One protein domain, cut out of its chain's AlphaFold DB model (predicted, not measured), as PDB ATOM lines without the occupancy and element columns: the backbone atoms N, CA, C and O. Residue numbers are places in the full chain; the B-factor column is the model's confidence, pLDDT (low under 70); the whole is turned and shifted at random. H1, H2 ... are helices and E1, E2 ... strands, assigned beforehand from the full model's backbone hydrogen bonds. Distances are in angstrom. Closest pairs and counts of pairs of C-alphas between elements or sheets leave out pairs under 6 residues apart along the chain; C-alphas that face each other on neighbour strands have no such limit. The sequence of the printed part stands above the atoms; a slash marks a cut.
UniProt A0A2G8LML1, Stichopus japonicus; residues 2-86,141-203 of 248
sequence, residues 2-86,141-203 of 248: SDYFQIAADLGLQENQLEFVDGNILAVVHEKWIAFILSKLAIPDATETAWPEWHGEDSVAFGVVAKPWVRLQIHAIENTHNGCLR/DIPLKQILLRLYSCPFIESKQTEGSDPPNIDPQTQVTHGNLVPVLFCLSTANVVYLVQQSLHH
ATOM      1  N   SER A   2     303.837 337.813 178.140       49.47
ATOM      2  CA  SER A   2     305.306 337.726 178.164       49.47
ATOM      3  C   SER A   2     306.037 338.918 177.521       49.47
ATOM      4  O   SER A   2     307.115 339.278 177.980       49.47
ATOM      5  N   ASP A   3     305.454 339.549 176.496       64.75
ATOM      6  CA  ASP A   3     306.160 340.584 175.717       64.75
ATOM      7  C   ASP A   3     306.254 341.933 176.449       64.75
ATOM      8  O   ASP A   3     307.222 342.665 176.269       64.75
ATOM      9  N   TYR A   4     305.298 342.235 177.341       67.06
ATOM     10  CA  TYR A   4     305.267 343.471 178.140       67.06
ATOM     11  C   TYR A   4     306.522 343.627 178.997       67.06
ATOM     12  O   TYR A   4     307.169 344.672 178.979       67.06
ATOM     13  N   PHE A   5     306.874 342.557 179.711       67.75
ATOM     14  CA  PHE A   5     308.016 342.535 180.614       67.75
ATOM     15  C   PHE A   5     309.331 342.689 179.850       67.75
ATOM     16  O   PHE A   5     310.223 343.405 180.292       67.75
ATOM     17  N   GLN A   6     309.434 342.060 178.676       75.75
ATOM     18  CA  GLN A   6     310.638 342.148 177.858       75.75
ATOM     19  C   GLN A   6     310.836 343.563 177.305       75.75
ATOM     20  O   GLN A   6     311.936 344.092 177.391       75.75
ATOM     21  N   ILE A   7     309.775 344.200 176.806       77.25
ATOM     22  CA  ILE A   7     309.840 345.560 176.251       77.25
ATOM     23  C   ILE A   7     310.168 346.579 177.350       77.25
ATOM     24  O   ILE A   7     311.023 347.442 177.158       77.25
ATOM     25  N   ALA A   8     309.522 346.458 178.514       76.69
ATOM     26  CA  ALA A   8     309.797 347.298 179.677       76.69
ATOM     27  C   ALA A   8     311.254 347.150 180.148       76.69
ATOM     28  O   ALA A   8     311.947 348.150 180.335       76.69
ATOM     29  N   ALA A   9     311.742 345.909 180.259       78.00
ATOM     30  CA  ALA A   9     313.117 345.612 180.650       78.00
ATOM     31  C   ALA A   9     314.142 346.119 179.624       78.00
ATOM     32  O   ALA A   9     315.148 346.709 180.011       78.00
ATOM     33  N   ASP A  10     313.874 345.940 178.330       78.44
ATOM     34  CA  ASP A  10     314.760 346.387 177.254       78.44
ATOM     35  C   ASP A  10     314.903 347.918 177.236       78.44
ATOM     36  O   ASP A  10     315.972 348.429 176.916       78.44
ATOM     37  N   LEU A  11     313.843 348.656 177.581       76.56
ATOM     38  CA  LEU A  11     313.824 350.123 177.589       76.56
ATOM     39  C   LEU A  11     314.177 350.745 178.948       76.56
ATOM     40  O   LEU A  11     314.305 351.968 179.033       76.56
ATOM     41  N   GLY A  12     314.320 349.939 180.004       74.25
ATOM     42  CA  GLY A  12     314.518 350.428 181.371       74.25
ATOM     43  C   GLY A  12     313.308 351.196 181.919       74.25
ATOM     44  O   GLY A  12     313.479 352.148 182.679       74.25
ATOM     45  N   LEU A  13     312.092 350.826 181.501       78.81
ATOM     46  CA  LEU A  13     310.835 351.452 181.925       78.81
ATOM     47  C   LEU A  13     310.064 350.551 182.895       78.81
ATOM     48  O   LEU A  13     310.223 349.332 182.900       78.81
ATOM     49  N   GLN A  14     309.206 351.160 183.712       73.50
ATOM     50  CA  GLN A  14     308.291 350.425 184.586       73.50
ATOM     51  C   GLN A  14     307.019 350.003 183.823       73.50
ATOM     52  O   GLN A  14     306.595 350.669 182.879       73.50
ATOM     53  N   GLU A  15     306.370 348.908 184.237       71.88
ATOM     54  CA  GLU A  15     305.170 348.377 183.560       71.88
ATOM     55  C   GLU A  15     303.980 349.353 183.580       71.88
ATOM     56  O   GLU A  15     303.233 349.445 182.611       71.88
ATOM     57  N   ASN A  16     303.842 350.134 184.652       72.19
ATOM     58  CA  ASN A  16     302.827 351.186 184.813       72.19
ATOM     59  C   ASN A  16     303.013 352.384 183.861       72.19
ATOM     60  O   ASN A  16     302.134 353.240 183.788       72.19
ATOM     61  N   GLN A  17     304.143 352.473 183.155       75.12
ATOM     62  CA  GLN A  17     304.431 353.536 182.188       75.12
ATOM     63  C   GLN A  17     304.088 353.140 180.749       75.12
ATOM     64  O   GLN A  17     304.228 353.975 179.854       75.12
ATOM     65  N   LEU A  18     303.656 351.895 180.518       78.62
ATOM     66  CA  LEU A  18     303.353 351.349 179.199       78.62
ATOM     67  C   LEU A  18     301.860 351.033 179.054       78.62
ATOM     68  O   LEU A  18     301.263 350.373 179.899       78.62
ATOM     69  N   GLU A  19     301.274 351.443 177.934       80.25
ATOM     70  CA  GLU A  19     299.904 351.102 177.548       80.25
ATOM     71  C   GLU A  19     299.892 350.607 176.097       80.25
ATOM     72  O   GLU A  19     300.536 351.187 175.225       80.25
ATOM     73  N   PHE A  20     299.164 349.527 175.819       75.19
ATOM     74  CA  PHE A  20     298.950 349.050 174.454       75.19
ATOM     75  C   PHE A  20     297.580 349.519 173.970       75.19
ATOM     76  O   PHE A  20     296.557 349.118 174.522       75.19
ATOM     77  N   VAL A  21     297.562 350.332 172.916       74.31
ATOM     78  CA  VAL A  21     296.335 350.859 172.310       74.31
ATOM     79  C   VAL A  21     296.327 350.502 170.831       74.31
ATOM     80  O   VAL A  21     297.209 350.921 170.082       74.31
ATOM     81  N   ASP A  22     295.341 349.703 170.415       65.44
ATOM     82  CA  ASP A  22     295.091 349.326 169.015       65.44
ATOM     83  C   ASP A  22     296.337 348.824 168.256       65.44
ATOM     84  O   ASP A  22     296.589 349.190 167.109       65.44
ATOM     85  N   GLY A  23     297.151 347.988 168.912       69.12
ATOM     86  CA  GLY A  23     298.376 347.420 168.334       69.12
ATOM     87  C   GLY A  23     299.605 348.338 168.379       69.12
ATOM     88  O   GLY A  23     300.680 347.919 167.961       69.12
ATOM     89  N   ASN A  24     299.479 349.553 168.923       75.19
ATOM     90  CA  ASN A  24     300.594 350.456 169.195       75.19
ATOM     91  C   ASN A  24     300.982 350.416 170.672       75.19
ATOM     92  O   ASN A  24     300.119 350.352 171.548       75.19
ATOM     93  N   ILE A  25     302.281 350.528 170.948       83.94
ATOM     94  CA  ILE A  25     302.802 350.652 172.309       83.94
ATOM     95  C   ILE A  25     302.961 352.135 172.610       83.94
ATOM     96  O   ILE A  25     303.613 352.865 171.863       83.94
ATOM     97  N   LEU A  26     302.375 352.588 173.704       84.31
ATOM     98  CA  LEU A  26     302.497 353.943 174.208       84.31
ATOM     99  C   LEU A  26     303.295 353.907 175.498       84.31
ATOM    100  O   LEU A  26     303.027 353.089 176.371       84.31
ATOM    101  N   ALA A  27     304.260 354.807 175.618       83.44
ATOM    102  CA  ALA A  27     305.040 354.979 176.830       83.44
ATOM    103  C   ALA A  27     304.899 356.410 177.338       83.44
ATOM    104  O   ALA A  27     304.888 357.352 176.545       83.44
ATOM    105  N   VAL A  28     304.820 356.597 178.652       81.56
ATOM    106  CA  VAL A  28     304.882 357.925 179.275       81.56
ATOM    107  C   VAL A  28     306.190 358.044 180.027       81.56
ATOM    108  O   VAL A  28     306.463 357.279 180.949       81.56
ATOM    109  N   VAL A  29     307.013 359.012 179.623       81.50
ATOM    110  CA  VAL A  29     308.344 359.188 180.200       81.50
ATOM    111  C   VAL A  29     308.651 360.654 180.472       81.50
ATOM    112  O   VAL A  29     308.131 361.561 179.827       81.50
ATOM    113  N   HIS A  30     309.492 360.903 181.468       82.31
ATOM    114  CA  HIS A  30     309.901 362.242 181.870       82.31
ATOM    115  C   HIS A  30     310.879 362.861 180.844       82.31
ATOM    116  O   HIS A  30     311.785 362.183 180.370       82.31
ATOM    117  N   GLU A  31     310.794 364.167 180.550       81.56
ATOM    118  CA  GLU A  31     311.662 364.858 179.564       81.56
ATOM    119  C   GLU A  31     313.172 364.616 179.794       81.56
ATOM    120  O   GLU A  31     313.945 364.408 178.860       81.56
ATOM    121  N   LYS A  32     313.595 364.589 181.064       80.69
ATOM    122  CA  LYS A  32     314.975 364.258 181.479       80.69
ATOM    123  C   LYS A  32     315.459 362.877 181.016       80.69
ATOM    124  O   LYS A  32     316.650 362.736 180.763       80.69
ATOM    125  N   TRP A  33     314.576 361.886 180.903       82.56
ATOM    126  CA  TRP A  33     314.929 360.566 180.375       82.56
ATOM    127  C   TRP A  33     315.332 360.645 178.909       82.56
ATOM    128  O   TRP A  33     316.394 360.166 178.524       82.56
ATOM    129  N   ILE A  34     314.523 361.342 178.110       82.19
ATOM    130  CA  ILE A  34     314.786 361.549 176.685       82.19
ATOM    131  C   ILE A  34     316.111 362.301 176.518       82.19
ATOM    132  O   ILE A  34     316.965 361.893 175.733       82.19
ATOM    133  N   ALA A  35     316.330 363.359 177.306       82.56
ATOM    134  CA  ALA A  35     317.579 364.117 177.278       82.56
ATOM    135  C   ALA A  35     318.804 363.268 177.668       82.56
ATOM    136  O   ALA A  35     319.876 363.426 177.079       82.56
ATOM    137  N   PHE A  36     318.664 362.353 178.631       82.50
ATOM    138  CA  PHE A  36     319.730 361.425 179.009       82.50
ATOM    139  C   PHE A  36     320.075 360.478 177.861       82.50
ATOM    140  O   PHE A  36     321.241 360.365 177.499       82.50
ATOM    141  N   ILE A  37     319.071 359.857 177.244       82.19
ATOM    142  CA  ILE A  37     319.279 358.919 176.137       82.19
ATOM    143  C   ILE A  37     319.932 359.617 174.945       82.19
ATOM    144  O   ILE A  37     320.896 359.106 174.383       82.19
ATOM    145  N   LEU A  38     319.464 360.812 174.587       80.19
ATOM    146  CA  LEU A  38     320.029 361.560 173.464       80.19
ATOM    147  C   LEU A  38     321.453 362.068 173.735       80.19
ATOM    148  O   LEU A  38     322.228 362.214 172.795       80.19
ATOM    149  N   SER A  39     321.810 362.338 174.995       80.75
ATOM    150  CA  SER A  39     323.153 362.819 175.355       80.75
ATOM    151  C   SER A  39     324.164 361.697 175.590       80.75
ATOM    152  O   SER A  39     325.322 361.843 175.207       80.75
ATOM    153  N   LYS A  40     323.749 360.590 176.214       77.12
ATOM    154  CA  LYS A  40     324.633 359.474 176.577       77.12
ATOM    155  C   LYS A  40     324.556 358.277 175.632       77.12
ATOM    156  O   LYS A  40     325.414 357.408 175.730       77.12
ATOM    157  N   LEU A  41     323.558 358.220 174.745       76.88
ATOM    158  CA  LEU A  41     323.312 357.103 173.818       76.88
ATOM    159  C   LEU A  41     323.248 355.735 174.518       76.88
ATOM    160  O   LEU A  41     323.644 354.719 173.956       76.88
ATOM    161  N   ALA A  42     322.749 355.719 175.751       77.00
ATOM    162  CA  ALA A  42     322.657 354.531 176.585       77.00
ATOM    163  C   ALA A  42     321.311 354.503 177.308       77.00
ATOM    164  O   ALA A  42     320.754 355.554 177.642       77.00
ATOM    165  N   ILE A  43     320.811 353.291 177.554       77.06
ATOM    166  CA  ILE A  43     319.636 353.092 178.397       77.06
ATOM    167  C   ILE A  43     320.061 353.358 179.848       77.06
ATOM    168  O   ILE A  43     321.069 352.810 180.291       77.06
ATOM    169  N   PRO A  44     319.352 354.228 180.573       69.19
ATOM    170  CA  PRO A  44     319.625 354.478 181.981       69.19
ATOM    171  C   PRO A  44     319.345 353.245 182.842       69.19
ATOM    172  O   PRO A  44     318.277 352.645 182.739       69.19
ATOM    173  N   ASP A  45     320.270 352.932 183.748       64.12
ATOM    174  CA  ASP A  45     320.046 351.921 184.778       64.12
ATOM    175  C   ASP A  45     319.026 352.418 185.816       64.12
ATOM    176  O   ASP A  45     319.018 353.591 186.215       64.12
ATOM    177  N   ALA A  46     318.191 351.492 186.306       56.50
ATOM    178  CA  ALA A  46     317.143 351.753 187.300       56.50
ATOM    179  C   ALA A  46     317.678 352.344 188.624       56.50
ATOM    180  O   ALA A  46     316.926 352.918 189.406       56.50
ATOM    181  N   THR A  47     318.981 352.218 188.884       52.59
ATOM    182  CA  THR A  47     319.673 352.770 190.058       52.59
ATOM    183  C   THR A  47     320.257 354.165 189.822       52.59
ATOM    184  O   THR A  47     320.485 354.897 190.786       52.59
ATOM    185  N   GLU A  48     320.491 354.567 188.568       50.22
ATOM    186  CA  GLU A  48     321.098 355.861 188.224       50.22
ATOM    187  C   GLU A  48     320.076 357.004 188.159       50.22
ATOM    188  O   GLU A  48     320.443 358.177 188.038       50.22
ATOM    189  N   THR A  49     318.781 356.689 188.222       53.72
ATOM    190  CA  THR A  49     317.727 357.618 187.820       53.72
ATOM    191  C   THR A  49     316.640 357.765 188.879       53.72
ATOM    192  O   THR A  49     315.642 357.060 188.914       53.72
ATOM    193  N   ALA A  50     316.818 358.761 189.752       51.97
ATOM    194  CA  ALA A  50     315.791 359.228 190.684       51.97
ATOM    195  C   ALA A  50     314.721 360.053 189.941       51.97
ATOM    196  O   ALA A  50     314.669 361.283 190.054       51.97
ATOM    197  N   TRP A  51     313.915 359.402 189.104       62.78
ATOM    198  CA  TRP A  51     312.750 360.046 188.497       62.78
ATOM    199  C   TRP A  51     311.525 359.909 189.397       62.78
ATOM    200  O   TRP A  51     311.445 358.962 190.176       62.78
ATOM    201  N   PRO A  52     310.564 360.847 189.316       60.00
ATOM    202  CA  PRO A  52     309.287 360.667 189.988       60.00
ATOM    203  C   PRO A  52     308.623 359.390 189.463       60.00
ATOM    204  O   PRO A  52     308.606 359.171 188.253       60.00
ATOM    205  N   GLU A  53     308.087 358.554 190.348       63.59
ATOM    206  CA  GLU A  53     307.302 357.392 189.934       63.59
ATOM    207  C   GLU A  53     305.987 357.859 189.298       63.59
ATOM    208  O   GLU A  53     305.347 358.817 189.750       63.59
ATOM    209  N   TRP A  54     305.590 357.205 188.206       63.47
ATOM    210  CA  TRP A  54     304.300 357.477 187.590       63.47
ATOM    211  C   TRP A  54     303.202 356.807 188.421       63.47
ATOM    212  O   TRP A  54     302.995 355.598 188.350       63.47
ATOM    213  N   HIS A  55     302.498 357.603 189.222       59.22
ATOM    214  CA  HIS A  55     301.355 357.157 190.030       59.22
ATOM    215  C   HIS A  55     300.003 357.462 189.367       59.22
ATOM    216  O   HIS A  55     298.986 357.537 190.052       59.22
ATOM    217  N   GLY A  56     299.987 357.707 188.054       58.06
ATOM    218  CA  GLY A  56     298.748 357.940 187.319       58.06
ATOM    219  C   GLY A  56     297.943 356.650 187.224       58.06
ATOM    220  O   GLY A  56     298.164 355.864 186.306       58.06
ATOM    221  N   GLU A  57     297.034 356.434 188.172       53.59
ATOM    222  CA  GLU A  57     295.904 355.530 187.979       53.59
ATOM    223  C   GLU A  57     295.017 356.132 186.874       53.59
ATOM    224  O   GLU A  57     294.726 357.327 186.882       53.59
ATOM    225  N   ASP A  58     294.628 355.294 185.914       48.53
ATOM    226  CA  ASP A  58     293.669 355.534 184.830       48.53
ATOM    227  C   ASP A  58     294.226 355.931 183.447       48.53
ATOM    228  O   ASP A  58     294.909 356.933 183.241       48.53
ATOM    229  N   SER A  59     293.773 355.158 182.451       51.75
ATOM    230  CA  SER A  59     293.922 355.317 180.991       51.75
ATOM    231  C   SER A  59     293.618 356.742 180.467       51.75
ATOM    232  O   SER A  59     294.079 357.149 179.401       51.75
ATOM    233  N   VAL A  60     292.927 357.580 181.256       46.97
ATOM    234  CA  VAL A  60     292.684 359.007 180.962       46.97
ATOM    235  C   VAL A  60     293.986 359.830 180.968       46.97
ATOM    236  O   VAL A  60     294.101 360.821 180.240       46.97
ATOM    237  N   ALA A  61     295.000 359.405 181.729       49.28
ATOM    238  CA  ALA A  61     296.273 360.109 181.870       49.28
ATOM    239  C   ALA A  61     297.194 359.995 180.636       49.28
ATOM    240  O   ALA A  61     298.055 360.853 180.442       49.28
ATOM    241  N   PHE A  62     296.973 359.024 179.739       55.66
ATOM    242  CA  PHE A  62     297.650 358.968 178.434       55.66
ATOM    243  C   PHE A  62     297.048 359.952 177.414       55.66
ATOM    244  O   PHE A  62     297.676 360.256 176.395       55.66
ATOM    245  N   GLY A  63     295.850 360.489 177.671       58.19
ATOM    246  CA  GLY A  63     295.185 361.459 176.798       58.19
ATOM    247  C   GLY A  63     295.803 362.861 176.853       58.19
ATOM    248  O   GLY A  63     296.061 363.462 175.810       58.19
ATOM    249  N   VAL A  64     296.074 363.378 178.057       61.69
ATOM    250  CA  VAL A  64     296.643 364.722 178.277       61.69
ATOM    251  C   VAL A  64     297.752 364.638 179.320       61.69
ATOM    252  O   VAL A  64     297.523 364.757 180.521       61.69
ATOM    253  N   VAL A  65     298.978 364.439 178.845       67.19
ATOM    254  CA  VAL A  65     300.158 364.355 179.705       67.19
ATOM    255  C   VAL A  65     300.667 365.770 180.010       67.19
ATOM    256  O   VAL A  65     301.026 366.523 179.103       67.19
ATOM    257  N   ALA A  66     300.676 366.158 181.288       68.50
ATOM    258  CA  ALA A  66     301.195 367.454 181.724       68.50
ATOM    259  C   ALA A  66     302.731 367.447 181.795       68.50
ATOM    260  O   ALA A  66     303.344 366.473 182.236       68.50
ATOM    261  N   LYS A  67     303.368 368.565 181.425       72.06
ATOM    262  CA  LYS A  67     304.822 368.734 181.589       72.06
ATOM    263  C   LYS A  67     305.213 368.521 183.057       72.06
ATOM    264  O   LYS A  67     304.522 369.050 183.930       72.06
ATOM    265  N   PRO A  68     306.305 367.793 183.352       74.38
ATOM    266  CA  PRO A  68     307.433 367.427 182.475       74.38
ATOM    267  C   PRO A  68     307.339 366.029 181.830       74.38
ATOM    268  O   PRO A  68     308.362 365.445 181.467       74.38
ATOM    269  N   TRP A  69     306.144 365.455 181.737       79.94
ATOM    270  CA  TRP A  69     305.937 364.134 181.155       79.94
ATOM    271  C   TRP A  69     305.631 364.233 179.661       79.94
ATOM    272  O   TRP A  69     304.966 365.163 179.203       79.94
ATOM    273  N   VAL A  70     306.134 363.271 178.893       80.75
ATOM    274  CA  VAL A  70     305.996 363.200 177.440       80.75
ATOM    275  C   VAL A  70     305.491 361.820 177.065       80.75
ATOM    276  O   VAL A  70     305.984 360.804 177.553       80.75
ATOM    277  N   ARG A  71     304.512 361.796 176.164       83.44
ATOM    278  CA  ARG A  71     303.999 360.566 175.577       83.44
ATOM    279  C   ARG A  71     304.823 360.191 174.348       83.44
ATOM    280  O   ARG A  71     305.054 360.998 173.442       83.44
ATOM    281  N   LEU A  72     305.253 358.945 174.332       86.19
ATOM    282  CA  LEU A  72     306.020 358.314 173.278       86.19
ATOM    283  C   LEU A  72     305.196 357.184 172.679       86.19
ATOM    284  O   LEU A  72     304.366 356.572 173.347       86.19
ATOM    285  N   GLN A  73     305.436 356.915 171.407       87.44
ATOM    286  CA  GLN A  73     304.924 355.751 170.713       87.44
ATOM    287  C   GLN A  73     306.111 354.880 170.322       87.44
ATOM    288  O   GLN A  73     307.118 355.375 169.810       87.44
ATOM    289  N   ILE A  74     305.988 353.589 170.582       87.75
ATOM    290  CA  ILE A  74     307.041 352.607 170.385       87.75
ATOM    291  C   ILE A  74     306.546 351.591 169.364       87.75
ATOM    292  O   ILE A  74     305.459 351.032 169.502       87.75
ATOM    293  N   HIS A  75     307.349 351.364 168.329       87.06
ATOM    294  CA  HIS A  75     307.107 350.304 167.356       87.06
ATOM    295  C   HIS A  75     308.204 349.265 167.490       87.06
ATOM    296  O   HIS A  75     309.381 349.591 167.357       87.06
ATOM    297  N   ALA A  76     307.812 348.024 167.749       85.38
ATOM    298  CA  ALA A  76     308.712 346.887 167.747       85.38
ATOM    299  C   ALA A  76     308.767 346.301 166.333       85.38
ATOM    300  O   ALA A  76     307.738 345.938 165.770       85.38
ATOM    301  N   ILE A  77     309.964 346.226 165.760       84.31
ATOM    302  CA  ILE A  77     310.215 345.548 164.491       84.31
ATOM    303  C   ILE A  77     311.026 344.297 164.794       84.31
ATOM    304  O   ILE A  77     312.139 344.384 165.312       84.31
ATOM    305  N   GLU A  78     310.477 343.133 164.470       82.12
ATOM    306  CA  GLU A  78     311.202 341.878 164.612       82.12
ATOM    307  C   GLU A  78     312.386 341.827 163.644       82.12
ATOM    308  O   GLU A  78     312.292 342.158 162.458       82.12
ATOM    309  N   ASN A  79     313.525 341.383 164.158       76.38
ATOM    310  CA  ASN A  79     314.753 341.256 163.400       76.38
ATOM    311  C   ASN A  79     314.701 339.977 162.544       76.38
ATOM    312  O   ASN A  79     315.277 338.946 162.887       76.38
ATOM    313  N   THR A  80     313.943 340.002 161.447       62.41
ATOM    314  CA  THR A  80     313.825 338.840 160.547       62.41
ATOM    315  C   THR A  80     315.143 338.560 159.800       62.41
ATOM    316  O   THR A  80     315.912 339.475 159.513       62.41
ATOM    317  N   HIS A  81     315.414 337.283 159.486       54.22
ATOM    318  CA  HIS A  81     316.483 336.816 158.580       54.22
ATOM    319  C   HIS A  81     317.866 337.481 158.761       54.22
ATOM    320  O   HIS A  81     318.329 338.229 157.902       54.22
ATOM    321  N   ASN A  82     318.562 337.171 159.862       63.25
ATOM    322  CA  ASN A  82     319.912 337.680 160.175       63.25
ATOM    323  C   ASN A  82     320.007 339.217 160.298       63.25
ATOM    324  O   ASN A  82     321.107 339.765 160.322       63.25
ATOM    325  N   GLY A  83     318.864 339.904 160.368       69.38
ATOM    326  CA  GLY A  83     318.751 341.355 160.444       69.38
ATOM    327  C   GLY A  83     319.072 342.118 159.171       69.38
ATOM    328  O   GLY A  83     319.390 343.308 159.226       69.38
ATOM    329  N   CYS A  84     318.938 341.454 158.023       77.81
ATOM    330  CA  CYS A  84     319.043 342.070 156.709       77.81
ATOM    331  C   CYS A  84     317.715 341.984 155.954       77.81
ATOM    332  O   CYS A  84     317.019 340.970 155.985       77.81
ATOM    333  N   LEU A  85     317.394 343.045 155.216       79.31
ATOM    334  CA  LEU A  85     316.278 343.087 154.282       79.31
ATOM    335  C   LEU A  85     316.811 343.043 152.854       79.31
ATOM    336  O   LEU A  85     317.715 343.793 152.482       79.31
ATOM    337  N   ARG A  86     316.212 342.179 152.037       80.31
ATOM    338  CA  ARG A  86     316.574 342.034 150.629       80.31
ATOM    339  C   ARG A  86     315.852 343.083 149.791       80.31
ATOM    340  O   ARG A  86     314.667 342.936 149.493       80.31
ATOM    341  N   ASP A 141     321.231 342.534 150.014       83.31
ATOM    342  CA  ASP A 141     320.857 342.300 151.404       83.31
ATOM    343  C   ASP A 141     321.423 343.449 152.240       83.31
ATOM    344  O   ASP A 141     322.634 343.560 152.426       83.31
ATOM    345  N   ILE A 142     320.541 344.333 152.703       82.12
ATOM    346  CA  ILE A 142     320.916 345.547 153.426       82.12
ATOM    347  C   ILE A 142     320.517 345.383 154.898       82.12
ATOM    348  O   ILE A 142     319.350 345.082 155.172       82.12
ATOM    349  N   PRO A 143     321.434 345.594 155.861       84.69
ATOM    350  CA  PRO A 143     321.113 345.531 157.282       84.69
ATOM    351  C   PRO A 143     319.987 346.494 157.667       84.69
ATOM    352  O   PRO A 143     319.987 347.665 157.280       84.69
ATOM    353  N   LEU A 144     319.060 346.031 158.506       83.19
ATOM    354  CA  LEU A 144     317.915 346.814 158.972       83.19
ATOM    355  C   LEU A 144     318.355 348.106 159.679       83.19
ATOM    356  O   LEU A 144     317.788 349.171 159.435       83.19
ATOM    357  N   LYS A 145     319.443 348.047 160.457       83.25
ATOM    358  CA  LYS A 145     320.100 349.221 161.059       83.25
ATOM    359  C   LYS A 145     320.448 350.289 160.016       83.25
ATOM    360  O   LYS A 145     320.144 351.461 160.212       83.25
ATOM    361  N   GLN A 146     321.052 349.894 158.895       82.88
ATOM    362  CA  GLN A 146     321.460 350.823 157.837       82.88
ATOM    363  C   GLN A 146     320.249 351.455 157.143       82.88
ATOM    364  O   GLN A 146     320.270 352.643 156.826       82.88
ATOM    365  N   ILE A 147     319.175 350.686 156.952       84.12
ATOM    366  CA  ILE A 147     317.918 351.178 156.375       84.12
ATOM    367  C   ILE A 147     317.287 352.230 157.289       84.12
ATOM    368  O   ILE A 147     316.945 353.319 156.833       84.12
ATOM    369  N   LEU A 148     317.179 351.942 158.587       85.44
ATOM    370  CA  LEU A 148     316.599 352.875 159.553       85.44
ATOM    371  C   LEU A 148     317.429 354.155 159.694       85.44
ATOM    372  O   LEU A 148     316.861 355.247 159.709       85.44
ATOM    373  N   LEU A 149     318.762 354.043 159.716       83.75
ATOM    374  CA  LEU A 149     319.657 355.205 159.715       83.75
ATOM    375  C   LEU A 149     319.480 356.060 158.452       83.75
ATOM    376  O   LEU A 149     319.440 357.287 158.544       83.75
ATOM    377  N   ARG A 150     319.303 355.429 157.283       80.69
ATOM    378  CA  ARG A 150     319.051 356.121 156.009       80.69
ATOM    379  C   ARG A 150     317.698 356.844 155.980       80.69
ATOM    380  O   ARG A 150     317.576 357.858 155.297       80.69
ATOM    381  N   LEU A 151     316.686 356.334 156.682       81.44
ATOM    382  CA  LEU A 151     315.343 356.925 156.714       81.44
ATOM    383  C   LEU A 151     315.199 358.044 157.743       81.44
ATOM    384  O   LEU A 151     314.692 359.119 157.425       81.44
ATOM    385  N   TYR A 152     315.604 357.762 158.977       81.50
ATOM    386  CA  TYR A 152     315.300 358.606 160.129       81.50
ATOM    387  C   TYR A 152     316.499 359.414 160.611       81.50
ATOM    388  O   TYR A 152     316.304 360.381 161.340       81.50
ATOM    389  N   SER A 153     317.723 359.038 160.216       80.81
ATOM    390  CA  SER A 153     318.968 359.694 160.658       80.81
ATOM    391  C   SER A 153     319.037 359.900 162.179       80.81
ATOM    392  O   SER A 153     319.626 360.863 162.661       80.81
ATOM    393  N   CYS A 154     318.400 359.007 162.937       80.69
ATOM    394  CA  CYS A 154     318.297 359.083 164.385       80.69
ATOM    395  C   CYS A 154     319.409 358.260 165.057       80.69
ATOM    396  O   CYS A 154     319.945 357.328 164.446       80.69
ATOM    397  N   PRO A 155     319.759 358.567 166.316       81.81
ATOM    398  CA  PRO A 155     320.705 357.762 167.074       81.81
ATOM    399  C   PRO A 155     320.226 356.313 167.220       81.81
ATOM    400  O   PRO A 155     319.037 356.052 167.412       81.81
ATOM    401  N   PHE A 156     321.168 355.376 167.132       82.44
ATOM    402  CA  PHE A 156     320.918 353.940 167.228       82.44
ATOM    403  C   PHE A 156     321.680 353.372 168.427       82.44
ATOM    404  O   PHE A 156     322.905 353.458 168.475       82.44
ATOM    405  N   ILE A 157     320.947 352.817 169.387       82.88
ATOM    406  CA  ILE A 157     321.457 352.305 170.660       82.88
ATOM    407  C   ILE A 157     321.423 350.783 170.603       82.88
ATOM    408  O   ILE A 157     320.432 350.201 170.170       82.88
ATOM    409  N   GLU A 158     322.491 350.124 171.038       80.69
ATOM    410  CA  GLU A 158     322.554 348.665 171.121       80.69
ATOM    411  C   GLU A 158     322.465 348.243 172.590       80.69
ATOM    412  O   GLU A 158     323.278 348.655 173.414       80.69
ATOM    413  N   SER A 159     321.456 347.432 172.925       64.81
ATOM    414  CA  SER A 159     321.148 346.996 174.301       64.81
ATOM    415  C   SER A 159     322.269 346.163 174.940       64.81
ATOM    416  O   SER A 159     322.401 346.114 176.160       64.81
ATOM    417  N   LYS A 160     323.125 345.535 174.127       57.16
ATOM    418  CA  LYS A 160     324.347 344.876 174.586       57.16
ATOM    419  C   LYS A 160     325.499 345.452 173.790       57.16
ATOM    420  O   LYS A 160     325.529 345.298 172.574       57.16
ATOM    421  N   GLN A 161     326.419 346.120 174.481       47.03
ATOM    422  CA  GLN A 161     327.679 346.567 173.903       47.03
ATOM    423  C   GLN A 161     328.394 345.344 173.328       47.03
ATOM    424  O   GLN A 161     329.002 344.559 174.054       47.03
ATOM    425  N   THR A 162     328.295 345.154 172.018       39.94
ATOM    426  CA  THR A 162     329.262 344.325 171.314       39.94
ATOM    427  C   THR A 162     330.504 345.198 171.225       39.94
ATOM    428  O   THR A 162     330.567 346.112 170.403       39.94
ATOM    429  N   GLU A 163     331.445 345.003 172.151       38.00
ATOM    430  CA  GLU A 163     332.761 345.635 172.099       38.00
ATOM    431  C   GLU A 163     333.361 345.383 170.704       38.00
ATOM    432  O   GLU A 163     333.692 344.250 170.359       38.00
ATOM    433  N   GLY A 164     333.438 346.429 169.874       40.38
ATOM    434  CA  GLY A 164     334.081 346.368 168.558       40.38
ATOM    435  C   GLY A 164     333.226 346.708 167.334       40.38
ATOM    436  O   GLY A 164     333.707 346.500 166.223       40.38
ATOM    437  N   SER A 165     332.003 347.234 167.469       39.44
ATOM    438  CA  SER A 165     331.333 347.847 166.310       39.44
ATOM    439  C   SER A 165     331.782 349.301 166.169       39.44
ATOM    440  O   SER A 165     331.449 350.140 167.006       39.44
ATOM    441  N   ASP A 166     332.574 349.586 165.132       39.09
ATOM    442  CA  ASP A 166     332.927 350.951 164.743       39.09
ATOM    443  C   ASP A 166     331.657 351.819 164.673       39.09
ATOM    444  O   ASP A 166     330.612 351.338 164.210       39.09
ATOM    445  N   PRO A 167     331.706 353.098 165.102       43.81
ATOM    446  CA  PRO A 167     330.589 354.000 164.876       43.81
ATOM    447  C   PRO A 167     330.284 353.967 163.377       43.81
ATOM    448  O   PRO A 167     331.216 354.106 162.577       43.81
ATOM    449  N   PRO A 168     329.021 353.746 162.961       45.81
ATOM    450  CA  PRO A 168     328.697 353.811 161.550       45.81
ATOM    451  C   PRO A 168     329.186 355.174 161.063       45.81
ATOM    452  O   PRO A 168     328.810 356.207 161.618       45.81
ATOM    453  N   ASN A 169     330.096 355.161 160.089       39.00
ATOM    454  CA  ASN A 169     330.580 356.360 159.427       39.00
ATOM    455  C   ASN A 169     329.406 356.905 158.611       39.00
ATOM    456  O   ASN A 169     329.243 356.590 157.433       39.00
ATOM    457  N   ILE A 170     328.484 357.587 159.288       48.09
ATOM    458  CA  ILE A 170     327.337 358.194 158.644       48.09
ATOM    459  C   ILE A 170     327.851 359.506 158.082       48.09
ATOM    460  O   ILE A 170     328.028 360.473 158.822       48.09
ATOM    461  N   ASP A 171     328.103 359.527 156.775       42.59
ATOM    462  CA  ASP A 171     328.406 360.765 156.075       42.59
ATOM    463  C   ASP A 171     327.275 361.772 156.352       42.59
ATOM    464  O   ASP A 171     326.130 361.537 155.935       42.59
ATOM    465  N   PRO A 172     327.559 362.915 157.008       44.22
ATOM    466  CA  PRO A 172     326.544 363.905 157.376       44.22
ATOM    467  C   PRO A 172     325.835 364.516 156.155       44.22
ATOM    468  O   PRO A 172     324.804 365.165 156.289       44.22
ATOM    469  N   GLN A 173     326.354 364.283 154.944       41.03
ATOM    470  CA  GLN A 173     325.759 364.726 153.683       41.03
ATOM    471  C   GLN A 173     324.623 363.825 153.166       41.03
ATOM    472  O   GLN A 173     323.911 364.229 152.249       41.03
ATOM    473  N   THR A 174     324.421 362.630 153.735       46.22
ATOM    474  CA  THR A 174     323.336 361.707 153.330       46.22
ATOM    475  C   THR A 174     322.116 361.739 154.255       46.22
ATOM    476  O   THR A 174     321.094 361.122 153.951       46.22
ATOM    477  N   GLN A 175     322.191 362.496 155.352       53.00
ATOM    478  CA  GLN A 175     321.147 362.601 156.369       53.00
ATOM    479  C   GLN A 175     320.131 363.690 156.008       53.00
ATOM    480  O   GLN A 175     320.199 364.820 156.488       53.00
ATOM    481  N   VAL A 176     319.179 363.367 155.134       54.69
ATOM    482  CA  VAL A 176     318.013 364.228 154.899       54.69
ATOM    483  C   VAL A 176     316.780 363.487 155.382       54.69
ATOM    484  O   VAL A 176     316.223 362.653 154.668       54.69
ATOM    485  N   THR A 177     316.344 363.802 156.601       64.69
ATOM    486  CA  THR A 177     315.026 363.387 157.072       64.69
ATOM    487  C   THR A 177     313.970 364.113 156.254       64.69
ATOM    488  O   THR A 177     313.987 365.332 156.072       64.69
ATOM    489  N   HIS A 178     313.047 363.346 155.687       72.56
ATOM    490  CA  HIS A 178     311.972 363.921 154.898       72.56
ATOM    491  C   HIS A 178     310.920 364.507 155.832       72.56
ATOM    492  O   HIS A 178     310.425 363.801 156.702       72.56
ATOM    493  N   GLY A 179     310.527 365.766 155.621       75.81
ATOM    494  CA  GLY A 179     309.607 366.480 156.521       75.81
ATOM    495  C   GLY A 179     308.213 365.855 156.676       75.81
ATOM    496  O   GLY A 179     307.462 366.263 157.554       75.81
ATOM    497  N   ASN A 180     307.872 364.863 155.851       82.81
ATOM    498  CA  ASN A 180     306.617 364.121 155.964       82.81
ATOM    499  C   ASN A 180     306.760 362.759 156.674       82.81
ATOM    500  O   ASN A 180     305.754 362.079 156.860       82.81
ATOM    501  N   LEU A 181     307.974 362.322 157.022       82.50
ATOM    502  CA  LEU A 181     308.165 361.158 157.890       82.50
ATOM    503  C   LEU A 181     307.990 361.582 159.347       82.50
ATOM    504  O   LEU A 181     308.394 362.679 159.736       82.50
ATOM    505  N   VAL A 182     307.404 360.702 160.156       82.44
ATOM    506  CA  VAL A 182     307.311 360.933 161.598       82.44
ATOM    507  C   VAL A 182     308.728 360.889 162.176       82.44
ATOM    508  O   VAL A 182     309.451 359.924 161.915       82.44
ATOM    509  N   PRO A 183     309.168 361.924 162.914       82.12
ATOM    510  CA  PRO A 183     310.509 361.943 163.472       82.12
ATOM    511  C   PRO A 183     310.644 360.870 164.556       82.12
ATOM    512  O   PRO A 183     309.903 360.857 165.540       82.12
ATOM    513  N   VAL A 184     311.630 359.994 164.379       85.88
ATOM    514  CA  VAL A 184     312.043 359.015 165.386       85.88
ATOM    515  C   VAL A 184     313.113 359.664 166.261       85.88
ATOM    516  O   VAL A 184     314.083 360.221 165.750       85.88
ATOM    517  N   LEU A 185     312.925 359.614 167.581       85.12
ATOM    518  CA  LEU A 185     313.860 360.180 168.554       85.12
ATOM    519  C   LEU A 185     315.135 359.340 168.625       85.12
ATOM    520  O   LEU A 185     316.236 359.883 168.577       85.12
ATOM    521  N   PHE A 186     314.980 358.022 168.731       85.69
ATOM    522  CA  PHE A 186     316.073 357.060 168.707       85.69
ATOM    523  C   PHE A 186     315.556 355.665 168.346       85.69
ATOM    524  O   PHE A 186     314.371 355.353 168.503       85.69
ATOM    525  N   CYS A 187     316.473 354.822 167.886       86.88
ATOM    526  CA  CYS A 187     316.251 353.395 167.700       86.88
ATOM    527  C   CYS A 187     317.000 352.626 168.784       86.88
ATOM    528  O   CYS A 187     318.159 352.935 169.060       86.88
ATOM    529  N   LEU A 188     316.378 351.597 169.346       86.06
ATOM    530  CA  LEU A 188     317.034 350.655 170.246       86.06
ATOM    531  C   LEU A 188     317.038 349.267 169.610       86.06
ATOM    532  O   LEU A 188     315.982 348.720 169.320       86.06
ATOM    533  N   SER A 189     318.215 348.682 169.426       84.38
ATOM    534  CA  SER A 189     318.367 347.311 168.952       84.38
ATOM    535  C   SER A 189     318.663 346.369 170.099       84.38
ATOM    536  O   SER A 189     319.628 346.549 170.845       84.38
ATOM    537  N   THR A 190     317.865 345.316 170.181       82.19
ATOM    538  CA  THR A 190     318.126 344.132 170.995       82.19
ATOM    539  C   THR A 190     318.503 342.962 170.087       82.19
ATOM    540  O   THR A 190     318.676 343.133 168.878       82.19
ATOM    541  N   ALA A 191     318.689 341.767 170.655       75.94
ATOM    542  CA  ALA A 191     319.096 340.590 169.885       75.94
ATOM    543  C   ALA A 191     318.073 340.210 168.796       75.94
ATOM    544  O   ALA A 191     318.459 339.799 167.704       75.94
ATOM    545  N   ASN A 192     316.781 340.386 169.087       78.56
ATOM    546  CA  ASN A 192     315.693 339.891 168.243       78.56
ATOM    547  C   ASN A 192     314.748 340.995 167.755       78.56
ATOM    548  O   ASN A 192     313.947 340.736 166.862       78.56
ATOM    549  N   VAL A 193     314.807 342.201 168.326       83.88
ATOM    550  CA  VAL A 193     313.841 343.272 168.055       83.88
ATOM    551  C   VAL A 193     314.561 344.611 167.938       83.88
ATOM    552  O   VAL A 193     315.515 344.886 168.664       83.88
ATOM    553  N   VAL A 194     314.092 345.462 167.031       85.81
ATOM    554  CA  VAL A 194     314.465 346.874 166.968       85.81
ATOM    555  C   VAL A 194     313.256 347.723 167.334       85.81
ATOM    556  O   VAL A 194     312.225 347.668 166.669       85.81
ATOM    557  N   TYR A 195     313.389 348.520 168.388       87.75
ATOM    558  CA  TYR A 195     312.375 349.457 168.842       87.75
ATOM    559  C   TYR A 195     312.598 350.830 168.209       87.75
ATOM    560  O   TYR A 195     313.665 351.429 168.363       87.75
ATOM    561  N   LEU A 196     311.581 351.349 167.524       88.50
ATOM    562  CA  LEU A 196     311.515 352.733 167.060       88.50
ATOM    563  C   LEU A 196     310.748 353.562 168.083       88.50
ATOM    564  O   LEU A 196     309.555 353.331 168.283       88.50
ATOM    565  N   VAL A 197     311.415 354.538 168.699       87.69
ATOM    566  CA  VAL A 197     310.796 355.422 169.689       87.69
ATOM    567  C   VAL A 197     310.539 356.783 169.059       87.69
ATOM    568  O   VAL A 197     311.469 357.498 168.690       87.69
ATOM    569  N   GLN A 198     309.269 357.160 168.946       88.38
ATOM    570  CA  GLN A 198     308.841 358.446 168.394       88.38
ATOM    571  C   GLN A 198     307.961 359.200 169.389       88.38
ATOM    572  O   GLN A 198     307.361 358.606 170.284       88.38
ATOM    573  N   GLN A 199     307.858 360.517 169.235       83.12
ATOM    574  CA  GLN A 199     306.875 361.285 169.997       83.12
ATOM    575  C   GLN A 199     305.464 360.912 169.528       83.12
ATOM    576  O   GLN A 199     305.226 360.780 168.326       83.12
ATOM    577  N   SER A 200     304.526 360.729 170.460       79.06
ATOM    578  CA  SER A 200     303.164 360.337 170.093       79.06
ATOM    579  C   SER A 200     302.498 361.408 169.234       79.06
ATOM    580  O   SER A 200     302.472 362.583 169.612       79.06
ATOM    581  N   LEU A 201     301.909 360.993 168.117       76.31
ATOM    582  CA  LEU A 201     301.053 361.865 167.326       76.31
ATOM    583  C   LEU A 201     299.706 362.034 168.028       76.31
ATOM    584  O   LEU A 201     299.148 361.075 168.552       76.31
ATOM    585  N   HIS A 202     299.181 363.258 168.023       74.00
ATOM    586  CA  HIS A 202     297.896 363.548 168.659       74.00
ATOM    587  C   HIS A 202     296.711 362.979 167.878       74.00
ATOM    588  O   HIS A 202     295.751 362.529 168.495       74.00
ATOM    589  N   HIS A 203     296.779 363.016 166.543       78.69
ATOM    590  CA  HIS A 203     295.680 362.614 165.672       78.69
ATOM    591  C   HIS A 203     296.192 361.963 164.387       78.69
ATOM    592  O   HIS A 203     297.172 362.408 163.783       78.69
TER     593      HIS A 203
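Overview. This is residues 2 to 86 and 141 to 203 of the 248 residues of a protein of Stichopus japonicus (UniProt A0A2G8LML1). A strongly twisted sheet of six strands makes the core, with H1 and H4 on opposite faces and H2 beside the strands on it. The small pair E4 and E5 sits at one end of the model, by the first residues of H4, and two long unnamed stretches, residues 41 to 58 and 159 to 183, loop round the outside. The printed part has 148 residues, with four named helices and eight named strands in the order H1 E1 E2 H2 H3 E3 E4 E5 H4 E6 E7 E8. The large sheet runs E1 E2 E3 E8 E7 E6, mixed, and E4 and E5 are antiparallel; the class is mixed, helices and strands. The whole is compact, with a radius of gyration of the C-alphas of 15.8 A and spans of 46 by 35 by 30 A.

Along the chain. H1 is residues 2 to 11, 15.1 A long, beginning at C-alpha 2 (305.306, 337.726, 178.164). E1 is residues 18 to 21, E2 residues 24 to 30 at 19.7 A, H2 residues 31 to 40 at 14.4 A, and H3 residues 59 to 62. E3, residues 69 to 78, is the longest strand at 28.2 A. E4 is residues 84 to 86, E5 residues 141 to 143, H4 residues 144 to 152 at 12.1 A, E6 residues 156 to 158 and E7 residues 184 to 189 at 13.8 A. E8, residues 193 to 199, is 19.4 A long and ends at C-alpha 199 (306.875, 361.285, 169.997).

Arrangement. E1 and E2 form a hairpin, with N 19 and O 26 at 2.9 A. E2 and E3 are antiparallel, with N 27 and O 72 at 2.9 A. E3 and E8 are antiparallel, with N 73 and O 198 at 2.8 A. E7 and E8 form a hairpin, with N 195 and O 188 at 2.8 A. E6 is parallel to E7, with N 157 and O 187 at 2.8 A. The sheet and its helices make three layers, helices on both faces: H1 and H2 on one, H4 on the other. H4 runs along the strands at a height over the sheet of 9.6 A, at 6 degrees to E7 on the local plane. H2 is over none of the strands; the C-alphas of Glu 31 and Trp 69 are its closest to E3, 6.0 A. H3 only grazes the sheet. In E4 and E5, N 85 and O 142 are 2.8 A apart; the closest C-alphas of E4 and H4 are those of Cys 84 and Leu 144, 5.4 A. Every O i to N i+4 pair is within hydrogen-bond range in H2 and H4, 5 of 6 are in H1, and H3 is too short for such a pair.

Size, cuts and confidence. The C-alphas farthest apart are those of Glu 57 and Gln 173, 46.4 A. Residues 87 to 140 are not printed, and C-alphas 86 and 141 across this cut are 4.4 A apart. The links H2 to H3 and E6 to E7 are long. The mean pLDDT of the printed part is 71.7; residues under 70 include 44 to 66 and 159 to 177.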